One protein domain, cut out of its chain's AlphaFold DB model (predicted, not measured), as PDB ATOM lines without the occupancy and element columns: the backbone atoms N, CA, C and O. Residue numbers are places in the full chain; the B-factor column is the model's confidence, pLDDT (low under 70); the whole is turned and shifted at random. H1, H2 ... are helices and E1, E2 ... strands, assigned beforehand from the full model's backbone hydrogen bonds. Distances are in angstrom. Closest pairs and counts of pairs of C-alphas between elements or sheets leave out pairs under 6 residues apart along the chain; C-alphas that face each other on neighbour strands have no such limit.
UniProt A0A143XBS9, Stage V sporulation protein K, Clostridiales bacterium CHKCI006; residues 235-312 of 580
ATOM      1  N   LYS A 235      23.360  -2.053 -44.550       82.44
ATOM      2  CA  LYS A 235      24.630  -1.315 -44.498       82.44
ATOM      3  C   LYS A 235      25.507  -1.800 -43.340       82.44
ATOM      4  O   LYS A 235      26.719  -1.964 -43.483       82.44
ATOM      5  N   THR A 236      24.879  -2.065 -42.203       80.31
ATOM      6  CA  THR A 236      25.503  -2.619 -41.005       80.31
ATOM      7  C   THR A 236      26.000  -4.033 -41.266       80.31
ATOM      8  O   THR A 236      27.165  -4.330 -41.008       80.31
ATOM      9  N   ARG A 237      25.153  -4.887 -41.857       85.88
ATOM     10  CA  ARG A 237      25.518  -6.261 -42.226       85.88
ATOM     11  C   ARG A 237      26.717  -6.306 -43.162       85.88
ATOM     12  O   ARG A 237      27.631  -7.075 -42.909       85.88
ATOM     13  N   GLN A 238      26.754  -5.453 -44.184       82.88
ATOM     14  CA  GLN A 238      27.888  -5.355 -45.111       82.88
ATOM     15  C   GLN A 238      29.181  -4.943 -44.405       82.88
ATOM     16  O   GLN A 238      30.239  -5.516 -44.656       82.88
ATOM     17  N   THR A 239      29.092  -3.985 -43.484       80.38
ATOM     18  CA  THR A 239      30.245  -3.525 -42.697       80.38
ATOM     19  C   THR A 239      30.795  -4.656 -41.822       80.38
ATOM     20  O   THR A 239      31.991  -4.954 -41.857       80.38
ATOM     21  N   LEU A 240      29.915  -5.344 -41.093       80.44
ATOM     22  CA  LEU A 240      30.282  -6.469 -40.232       80.44
ATOM     23  C   LEU A 240      30.777  -7.681 -41.032       80.44
ATOM     24  O   LEU A 240      31.756  -8.311 -40.649       80.44
ATOM     25  N   LEU A 241      30.158  -7.986 -42.171       83.50
ATOM     26  CA  LEU A 241      30.609  -9.053 -43.060       83.50
ATOM     27  C   LEU A 241      31.997  -8.747 -43.628       83.50
ATOM     28  O   LEU A 241      32.859  -9.618 -43.631       83.50
ATOM     29  N   SER A 242      32.260  -7.509 -44.051       81.69
ATOM     30  CA  SER A 242      33.595  -7.133 -44.534       81.69
ATOM     31  C   SER A 242      34.678  -7.310 -43.462       81.69
ATOM     32  O   SER A 242      35.779  -7.752 -43.776       81.69
ATOM     33  N   THR A 243      34.333  -7.051 -42.198       77.44
ATOM     34  CA  THR A 243      35.196  -7.283 -41.032       77.44
ATOM     35  C   THR A 243      35.470  -8.772 -40.832       77.44
ATOM     36  O   THR A 243      36.621  -9.192 -40.758       77.44
ATOM     37  N   LEU A 244      34.410  -9.581 -40.824       78.69
ATOM     38  CA  LEU A 244      34.490 -11.035 -40.698       78.69
ATOM     39  C   LEU A 244      35.378 -11.668 -41.773       78.69
ATOM     40  O   LEU A 244      36.200 -12.535 -41.492       78.69
ATOM     41  N   LEU A 245      35.217 -11.217 -43.016       82.56
ATOM     42  CA  LEU A 245      36.000 -11.722 -44.136       82.56
ATOM     43  C   LEU A 245      37.454 -11.263 -44.067       82.56
ATOM     44  O   LEU A 245      38.331 -12.044 -44.415       82.56
ATOM     45  N   GLN A 246      37.725 -10.045 -43.585       81.38
ATOM     46  CA  GLN A 246      39.095  -9.593 -43.333       81.38
ATOM     47  C   GLN A 246      39.797 -10.484 -42.309       81.38
ATOM     48  O   GLN A 246      40.940 -10.878 -42.544       81.38
ATOM     49  N   GLN A 247      39.111 -10.854 -41.224       77.25
ATOM     50  CA  GLN A 247      39.657 -11.776 -40.233       77.25
ATOM     51  C   GLN A 247      39.934 -13.157 -40.841       77.25
ATOM     52  O   GLN A 247      41.055 -13.649 -40.723       77.25
ATOM     53  N   LEU A 248      38.981 -13.721 -41.590       79.62
ATOM     54  CA  LEU A 248      39.185 -14.997 -42.285       79.62
ATOM     55  C   LEU A 248      40.400 -14.938 -43.228       79.62
ATOM     56  O   LEU A 248      41.227 -15.843 -43.242       79.62
ATOM     57  N   THR A 249      40.560 -13.851 -43.990       82.50
ATOM     58  CA  THR A 249      41.739 -13.674 -44.856       82.50
ATOM     59  C   THR A 249      43.029 -13.399 -44.084       82.50
ATOM     60  O   THR A 249      44.106 -13.617 -44.622       82.50
ATOM     61  N   SER A 250      42.959 -12.928 -42.837       79.81
ATOM     62  CA  SER A 250      44.147 -12.762 -41.990       79.81
ATOM     63  C   SER A 250      44.646 -14.099 -41.440       79.81
ATOM     64  O   SER A 250      45.853 -14.317 -41.369       79.81
ATOM     65  N   GLU A 251      43.722 -15.011 -41.132       78.81
ATOM     66  CA  GLU A 251      44.010 -16.388 -40.723       78.81
ATOM     67  C   GLU A 251      44.449 -17.245 -41.928       78.81
ATOM     68  O   GLU A 251      45.296 -18.126 -41.786       78.81
ATOM     69  N   HIS A 252      43.968 -16.913 -43.138       80.94
ATOM     70  CA  HIS A 252      44.348 -17.545 -44.410       80.94
ATOM     71  C   HIS A 252      44.879 -16.509 -45.429       80.94
ATOM     72  O   HIS A 252      44.161 -16.137 -46.360       80.94
ATOM     73  N   PRO A 253      46.148 -16.056 -45.324       78.25
ATOM     74  CA  PRO A 253      46.684 -14.917 -46.092       78.25
ATOM     75  C   PRO A 253      46.680 -15.077 -47.617       78.25
ATOM     76  O   PRO A 253      46.779 -14.096 -48.349       78.25
ATOM     77  N   GLN A 254      46.619 -16.319 -48.100       83.88
ATOM     78  CA  GLN A 254      46.618 -16.666 -49.525       83.88
ATOM     79  C   GLN A 254      45.216 -17.047 -50.035       83.88
ATOM     80  O   GLN A 254      45.081 -17.664 -51.093       83.88
ATOM     81  N   LEU A 255      44.172 -16.725 -49.269       86.88
ATOM     82  CA  LEU A 255      42.782 -16.946 -49.643       86.88
ATOM     83  C   LEU A 255      42.240 -15.741 -50.419       86.88
ATOM     84  O   LEU A 255      42.154 -14.632 -49.895       86.88
ATOM     85  N   GLU A 256      41.795 -15.966 -51.652       89.25
ATOM     86  CA  GLU A 256      41.066 -14.962 -52.428       89.25
ATOM     87  C   GLU A 256      39.560 -15.233 -52.381       89.25
ATOM     88  O   GLU A 256      39.095 -16.279 -52.826       89.25
ATOM     89  N   ILE A 257      38.755 -14.278 -51.915       87.94
ATOM     90  CA  ILE A 257      37.293 -14.428 -51.863       87.94
ATOM     91  C   ILE A 257      36.671 -13.844 -53.133       87.94
ATOM     92  O   ILE A 257      36.779 -12.649 -53.407       87.94
ATOM     93  N   SER A 258      36.010 -14.679 -53.939       87.88
ATOM     94  CA  SER A 258      35.340 -14.213 -55.155       87.88
ATOM     95  C   SER A 258      34.066 -13.412 -54.849       87.88
ATOM     96  O   SER A 258      33.440 -13.564 -53.801       87.88
ATOM     97  N   ALA A 259      33.603 -12.617 -55.820       80.69
ATOM     98  CA  ALA A 259      32.320 -11.918 -55.711       80.69
ATOM     99  C   ALA A 259      31.128 -12.877 -55.522       80.69
ATOM    100  O   ALA A 259      30.162 -12.530 -54.844       80.69
ATOM    101  N   SER A 260      31.190 -14.087 -56.095       76.75
ATOM    102  CA  SER A 260      30.129 -15.081 -55.920       76.75
ATOM    103  C   SER A 260      30.142 -15.689 -54.520       76.75
ATOM    104  O   SER A 260      29.075 -15.877 -53.944       76.75
ATOM    105  N   ALA A 261      31.330 -15.927 -53.954       81.69
ATOM    106  CA  ALA A 261      31.492 -16.339 -52.565       81.69
ATOM    107  C   ALA A 261      30.969 -15.263 -51.608       81.69
ATOM    108  O   ALA A 261      30.109 -15.559 -50.789       81.69
ATOM    109  N   TYR A 262      31.397 -14.005 -51.772       86.19
ATOM    110  CA  TYR A 262      30.918 -12.886 -50.953       86.19
ATOM    111  C   TYR A 262      29.388 -12.795 -50.951       86.19
ATOM    112  O   TYR A 262      28.766 -12.763 -49.891       86.19
ATOM    113  N   LYS A 263      28.778 -12.808 -52.144       79.19
ATOM    114  CA  LYS A 263      27.324 -12.715 -52.303       79.19
ATOM    115  C   LYS A 263      26.596 -13.871 -51.614       79.19
ATOM    116  O   LYS A 263      25.584 -13.642 -50.963       79.19
ATOM    117  N   ALA A 264      27.124 -15.090 -51.712       75.56
ATOM    118  CA  ALA A 264      26.541 -16.253 -51.051       75.56
ATOM    119  C   ALA A 264      26.563 -16.137 -49.520       75.56
ATOM    120  O   ALA A 264      25.579 -16.483 -48.870       75.56
ATOM    121  N   ILE A 265      27.652 -15.610 -48.942       84.62
ATOM    122  CA  ILE A 265      27.718 -15.356 -47.495       84.62
ATOM    123  C   ILE A 265      26.737 -14.244 -47.129       84.62
ATOM    124  O   ILE A 265      25.957 -14.419 -46.204       84.62
ATOM    125  N   GLU A 266      26.703 -13.137 -47.873       84.88
ATOM    126  CA  GLU A 266      25.779 -12.025 -47.618       84.88
ATOM    127  C   GLU A 266      24.303 -12.470 -47.631       84.88
ATOM    128  O   GLU A 266      23.535 -12.076 -46.745       84.88
ATOM    129  N   GLU A 267      23.929 -13.328 -48.589       82.25
ATOM    130  CA  GLU A 267      22.588 -13.907 -48.754       82.25
ATOM    131  C   GLU A 267      22.234 -14.958 -47.691       82.25
ATOM    132  O   GLU A 267      21.052 -15.225 -47.486       82.25
ATOM    133  N   SER A 268      23.215 -15.515 -46.970       81.94
ATOM    134  CA  SER A 268      22.974 -16.480 -45.882       81.94
ATOM    135  C   SER A 268      22.389 -15.861 -44.606       81.94
ATOM    136  O   SER A 268      22.106 -16.580 -43.651       81.94
ATOM    137  N   TYR A 269      22.201 -14.537 -44.575       84.44
ATOM    138  CA  TYR A 269      21.698 -13.830 -43.403       84.44
ATOM    139  C   TYR A 269      20.282 -14.257 -43.015       84.44
ATOM    140  O   TYR A 269      19.333 -14.045 -43.773       84.44
ATOM    141  N   ASP A 270      20.132 -14.716 -41.776       81.75
ATOM    142  CA  ASP A 270      18.831 -14.934 -41.149       81.75
ATOM    143  C   ASP A 270      18.529 -13.797 -40.150       81.75
ATOM    144  O   ASP A 270      19.272 -13.617 -39.178       81.75
ATOM    145  N   PRO A 271      17.435 -13.028 -40.333       82.94
ATOM    146  CA  PRO A 271      17.015 -11.994 -39.389       82.94
ATOM    147  C   PRO A 271      16.772 -12.468 -37.950       82.94
ATOM    148  O   PRO A 271      16.857 -11.636 -37.050       82.94
ATOM    149  N   GLN A 272      16.458 -13.749 -37.724       79.75
ATOM    150  CA  GLN A 272      16.246 -14.329 -36.391       79.75
ATOM    151  C   GLN A 272      17.564 -14.706 -35.698       79.75
ATOM    152  O   GLN A 272      17.652 -14.667 -34.468       79.75
ATOM    153  N   GLU A 273      18.602 -15.031 -36.474       74.06
ATOM    154  CA  GLU A 273      19.919 -15.424 -35.955       74.06
ATOM    155  C   GLU A 273      20.968 -14.301 -35.990       74.06
ATOM    156  O   GLU A 273      22.032 -14.411 -35.362       74.06
ATOM    157  N   GLY A 274      20.695 -13.224 -36.732       82.94
ATOM    158  CA  GLY A 274      21.588 -12.081 -36.874       82.94
ATOM    159  C   GLY A 274      22.960 -12.517 -37.389       82.94
ATOM    160  O   GLY A 274      23.065 -13.338 -38.300       82.94
ATOM    161  N   MET A 275      24.035 -12.019 -36.775       81.19
ATOM    162  CA  MET A 275      25.410 -12.364 -37.169       81.19
ATOM    163  C   MET A 275      25.773 -13.845 -36.983       81.19
ATOM    164  O   MET A 275      26.748 -14.297 -37.583       81.19
ATOM    165  N   HIS A 276      25.005 -14.627 -36.208       74.31
ATOM    166  CA  HIS A 276      25.278 -16.063 -36.068       74.31
ATOM    167  C   HIS A 276      25.108 -16.805 -37.393       74.31
ATOM    168  O   HIS A 276      25.839 -17.761 -37.633       74.31
ATOM    169  N   SER A 277      24.209 -16.342 -38.264       76.94
ATOM    170  CA  SER A 277      24.026 -16.923 -39.597       76.94
ATOM    171  C   SER A 277      25.313 -16.851 -40.434       76.94
ATOM    172  O   SER A 277      25.764 -17.865 -40.963       76.94
ATOM    173  N   TYR A 278      25.990 -15.696 -40.447       81.00
ATOM    174  CA  TYR A 278      27.295 -15.541 -41.099       81.00
ATOM    175  C   TYR A 278      28.391 -16.360 -40.417       81.00
ATOM    176  O   TYR A 278      29.150 -17.051 -41.092       81.00
ATOM    177  N   LEU A 279      28.466 -16.319 -39.082       75.88
ATOM    178  CA  LEU A 279      29.484 -17.054 -38.326       75.88
ATOM    179  C   LEU A 279      29.401 -18.567 -38.552       75.88
ATOM    180  O   LEU A 279      30.440 -19.215 -38.626       75.88
ATOM    181  N   LYS A 280      28.198 -19.135 -38.702       70.12
ATOM    182  CA  LYS A 280      28.015 -20.555 -39.046       70.12
ATOM    183  C   LYS A 280      28.682 -20.899 -40.376       70.12
ATOM    184  O   LYS A 280      29.476 -21.835 -40.438       70.12
ATOM    185  N   VAL A 281      28.402 -20.114 -41.417       77.88
ATOM    186  CA  VAL A 281      28.997 -20.310 -42.747       77.88
ATOM    187  C   VAL A 281      30.515 -20.152 -42.689       77.88
ATOM    188  O   VAL A 281      31.238 -20.978 -43.233       77.88
ATOM    189  N   LEU A 282      31.006 -19.127 -41.993       81.75
ATOM    190  CA  LEU A 282      32.439 -18.848 -41.893       81.75
ATOM    191  C   LEU A 282      33.200 -19.914 -41.106       81.75
ATOM    192  O   LEU A 282      34.270 -20.312 -41.545       81.75
ATOM    193  N   LYS A 283      32.644 -20.432 -40.005       76.88
ATOM    194  CA  LYS A 283      33.237 -21.557 -39.266       76.88
ATOM    195  C   LYS A 283      33.342 -22.810 -40.125       76.88
ATOM    196  O   LYS A 283      34.346 -23.514 -40.068       76.88
ATOM    197  N   GLN A 284      32.319 -23.079 -40.931       73.38
ATOM    198  CA  GLN A 284      32.346 -24.209 -41.851       73.38
ATOM    199  C   GLN A 284      33.405 -24.016 -42.943       73.38
ATOM    200  O   GLN A 284      34.161 -24.938 -43.240       73.38
ATOM    201  N   LEU A 285      33.486 -22.811 -43.513       80.19
ATOM    202  CA  LEU A 285      34.517 -22.458 -44.484       80.19
ATOM    203  C   LEU A 285      35.915 -22.607 -43.890       80.19
ATOM    204  O   LEU A 285      36.750 -23.260 -44.500       80.19
ATOM    205  N   ASP A 286      36.156 -22.073 -42.697       80.19
ATOM    206  CA  ASP A 286      37.428 -22.195 -41.987       80.19
ATOM    207  C   ASP A 286      37.822 -23.671 -41.766       80.19
ATOM    208  O   ASP A 286      38.923 -24.097 -42.135       80.19
ATOM    209  N   LYS A 287      36.863 -24.501 -41.316       75.75
ATOM    210  CA  LYS A 287      37.028 -25.959 -41.165       75.75
ATOM    211  C   LYS A 287      37.369 -26.665 -42.477       75.75
ATOM    212  O   LYS A 287      38.097 -27.654 -42.440       75.75
ATOM    213  N   TRP A 288      36.838 -26.222 -43.617       75.88
ATOM    214  CA  TRP A 288      37.167 -26.795 -44.930       75.88
ATOM    215  C   TRP A 288      38.485 -26.277 -45.494       75.88
ATOM    216  O   TRP A 288      39.174 -27.004 -46.215       75.88
ATOM    217  N   LEU A 289      38.828 -25.029 -45.183       80.62
ATOM    218  CA  LEU A 289      40.043 -24.402 -45.662       80.62
ATOM    219  C   LEU A 289      41.266 -25.045 -45.011       80.62
ATOM    220  O   LEU A 289      42.177 -25.363 -45.755       80.62
ATOM    221  N   GLN A 290      41.297 -25.341 -43.704       71.19
ATOM    222  CA  GLN A 290      42.414 -26.064 -43.045       71.19
ATOM    223  C   GLN A 290      43.817 -25.610 -43.509       71.19
ATOM    224  O   GLN A 290      44.664 -26.451 -43.805       71.19
ATOM    225  N   SER A 291      44.064 -24.300 -43.635       68.44
ATOM    226  CA  SER A 291      45.296 -23.677 -44.178       68.44
ATOM    227  C   SER A 291      45.554 -23.813 -45.693       68.44
ATOM    228  O   SER A 291      46.632 -23.474 -46.181       68.44
ATOM    229  N   ARG A 292      44.568 -24.264 -46.473       74.81
ATOM    230  CA  ARG A 292      44.612 -24.292 -47.941       74.81
ATOM    231  C   ARG A 292      44.523 -22.874 -48.509       74.81
ATOM    232  O   ARG A 292      43.656 -22.084 -48.144       74.81
ATOM    233  N   SER A 293      45.397 -22.588 -49.464       82.56
ATOM    234  CA  SER A 293      45.409 -21.367 -50.270       82.56
ATOM    235  C   SER A 293      44.579 -21.539 -51.539       82.56
ATOM    236  O   SER A 293      44.551 -22.636 -52.097       82.56
ATOM    237  N   GLY A 294      43.982 -20.461 -52.046       87.19
ATOM    238  CA  GLY A 294      43.277 -20.494 -53.326       87.19
ATOM    239  C   GLY A 294      42.114 -19.518 -53.408       87.19
ATOM    240  O   GLY A 294      41.844 -18.750 -52.481       87.19
ATOM    241  N   LYS A 295      41.392 -19.550 -54.529       89.81
ATOM    242  CA  LYS A 295      40.234 -18.684 -54.750       89.81
ATOM    243  C   LYS A 295      38.939 -19.351 -54.315       89.81
ATOM    244  O   LYS A 295      38.415 -20.212 -55.022       89.81
ATOM    245  N   LEU A 296      38.369 -18.890 -53.207       89.44
ATOM    246  CA  LEU A 296      37.056 -19.302 -52.731       89.44
ATOM    247  C   LEU A 296      35.963 -18.790 -53.675       89.44
ATOM    248  O   LEU A 296      35.836 -17.588 -53.927       89.44
ATOM    249  N   ARG A 297      35.145 -19.702 -54.194       84.69
ATOM    250  CA  ARG A 297      34.035 -19.419 -55.107       84.69
ATOM    251  C   ARG A 297      32.786 -20.144 -54.632       84.69
ATOM    252  O   ARG A 297      32.853 -21.280 -54.179       84.69
ATOM    253  N   TYR A 298      31.635 -19.507 -54.810       75.88
ATOM    254  CA  TYR A 298      30.346 -20.180 -54.690       75.88
ATOM    255  C   TYR A 298      29.713 -20.312 -56.072       75.88
ATOM    256  O   TYR A 298      29.583 -19.318 -56.795       75.88
ATOM    257  N   ALA A 299      29.371 -21.536 -56.464       70.19
ATOM    258  CA  ALA A 299      28.772 -21.835 -57.759       70.19
ATOM    259  C   ALA A 299      27.870 -23.065 -57.650       70.19
ATOM    260  O   ALA A 299      28.211 -24.040 -56.985       70.19
ATOM    261  N   ASN A 300      26.710 -23.026 -58.312       63.44
ATOM    262  CA  ASN A 300      25.747 -24.134 -58.353       63.44
ATOM    263  C   ASN A 300      25.280 -24.639 -56.975       63.44
ATOM    264  O   ASN A 300      24.846 -25.785 -56.861       63.44
ATOM    265  N   GLY A 301      25.290 -23.781 -55.950       61.41
ATOM    266  CA  GLY A 301      24.914 -24.139 -54.578       61.41
ATOM    267  C   GLY A 301      26.024 -24.827 -53.779       61.41
ATOM    268  O   GLY A 301      25.733 -25.457 -52.774       61.41
ATOM    269  N   GLN A 302      27.264 -24.762 -54.259       72.75
ATOM    270  CA  GLN A 302      28.413 -25.452 -53.689       72.75
ATOM    271  C   GLN A 302      29.594 -24.494 -53.516       72.75
ATOM    272  O   GLN A 302      29.738 -23.525 -54.272       72.75
ATOM    273  N   TRP A 303      30.444 -24.794 -52.535       79.50
ATOM    274  CA  TRP A 303      31.680 -24.065 -52.264       79.50
ATOM    275  C   TRP A 303      32.853 -24.712 -52.986       79.50
ATOM    276  O   TRP A 303      32.998 -25.929 -52.983       79.50
ATOM    277  N   TRP A 304      33.705 -23.888 -53.581       79.75
ATOM    278  CA  TRP A 304      34.863 -24.310 -54.357       79.75
ATOM    279  C   TRP A 304      36.089 -23.522 -53.917       79.75
ATOM    280  O   TRP A 304      35.988 -22.317 -53.690       79.75
ATOM    281  N   LEU A 305      37.238 -24.180 -53.846       87.50
ATOM    282  CA  LEU A 305      38.549 -23.557 -53.740       87.50
ATOM    283  C   LEU A 305      39.272 -23.804 -55.056       87.50
ATOM    284  O   LEU A 305      39.604 -24.941 -55.385       87.50
ATOM    285  N   ASP A 306      39.442 -22.743 -55.836       86.12
ATOM    286  CA  ASP A 306      39.846 -22.819 -57.237       86.12
ATOM    287  C   ASP A 306      38.923 -23.739 -58.044       86.12
ATOM    288  O   ASP A 306      37.785 -23.352 -58.331       86.12
ATOM    289  N   ASP A 307      39.404 -24.934 -58.388       79.50
ATOM    290  CA  ASP A 307      38.673 -25.956 -59.142       79.50
ATOM    291  C   ASP A 307      38.323 -27.183 -58.273       79.50
ATOM    292  O   ASP A 307      37.745 -28.155 -58.758       79.50
ATOM    293  N   GLN A 308      38.650 -27.147 -56.976       77.44
ATOM    294  CA  GLN A 308      38.339 -28.204 -56.016       77.44
ATOM    295  C   GLN A 308      37.046 -27.892 -55.264       77.44
ATOM    296  O   GLN A 308      36.881 -26.813 -54.700       77.44
ATOM    297  N   LEU A 309      36.128 -28.855 -55.218       74.75
ATOM    298  CA  LEU A 309      34.910 -28.758 -54.421       74.75
ATOM    299  C   LEU A 309      35.268 -28.816 -52.924       74.75
ATOM    300  O   LEU A 309      35.839 -29.800 -52.459       74.75
ATOM    301  N   LEU A 310      34.920 -27.770 -52.169       71.38
ATOM    302  CA  LEU A 310      35.081 -27.701 -50.710       71.38
ATOM    303  C   LEU A 310      33.919 -28.333 -49.949       71.38
ATOM    304  O   LEU A 310      33.993 -28.430 -48.734       71.38
ATOM    305  N   SER A 311      32.844 -28.725 -50.633       56.22
ATOM    306  CA  SER A 311      31.636 -29.281 -50.022       56.22
ATOM    307  C   SER A 311      31.596 -30.817 -50.106       56.22
ATOM    308  O   SER A 311      30.889 -31.325 -50.973       56.22
ATOM    309  N   PRO A 312      32.313 -31.578 -49.252       48.50
ATOM    310  CA  PRO A 312      32.026 -32.996 -49.052       48.50
ATOM    311  C   PRO A 312      30.935 -33.223 -47.994       48.50
ATOM    312  O   PRO A 312      30.343 -34.293 -47.971       48.50
TER     313      PRO A 312
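What this domain is: This is residues 235 to 312 of the 580 residues of the protein "Stage V sporulation protein K" of Clostridiales bacterium CHKCI006 (UniProt A0A143XBS9). What shape do the parts make? Two long helices, H1 and H3, run side by side the same way, and their residues 245 to 249 and 285 to 289 graze a small three-stranded sheet. The short H2 stands up from that sheet, over E2. What is it built of? The printed part has 78 residues, with named elements in the order H1 E1 H2 H3 E2 E3; the class is mixed, helices and strands, and the mixed sheet runs E1 E2 E3. The whole is compact, with a radius of gyration of the C-alphas of 11.8 A, and spans 33 by 27 by 20 A.

How they stand to each other: How do the helices stand? H1, residues 235 to 251, touches H3, residues 275 to 289, at a shallow tilt of 23 degrees; their closest C-alphas, Leu 248 and Asp 286, are 7.4 A apart. H2, residues 259 to 267, forms a helical hairpin with H3, and every O i to N i+4 pair in H1, H2 and H3 is within hydrogen-bond range. How do the strands pair? E1, residues 255 to 257, is parallel to its neighbour E2, residues 294 to 299, with N 256 and O 294 2.9 A apart. E3, residues 302 to 305, forms an antiparallel hairpin with E2, with N 297 and O 304 2.8 A apart. E1, H2 H3, E2 is a strand-helix-strand unit, parallel strands with helices between, and its crossover is left-handed. Which helix is over a strand? H2 is over E2, at a height over the sheet of 7.8 A; their closest C-alphas, Ala 261 and Tyr 298, are 4.5 A apart.

Where its parts are: Where does H1 begin? C-alpha 235 is at (24.630, -1.315, -44.498), and H1 is 24.8 A long. How long are the others? H3 measures 20.8 A, E2 15.2 A and H2 12.1 A. Where does E3 end? C-alpha 305 is at (38.549, -23.557, -53.740).

The domain as a whole: Is anything missing? The printed part has no cut, and no link is long. Where is confidence low? Residue 291, residues 300 to 301 and residues 311 to 312 have pLDDT under 70.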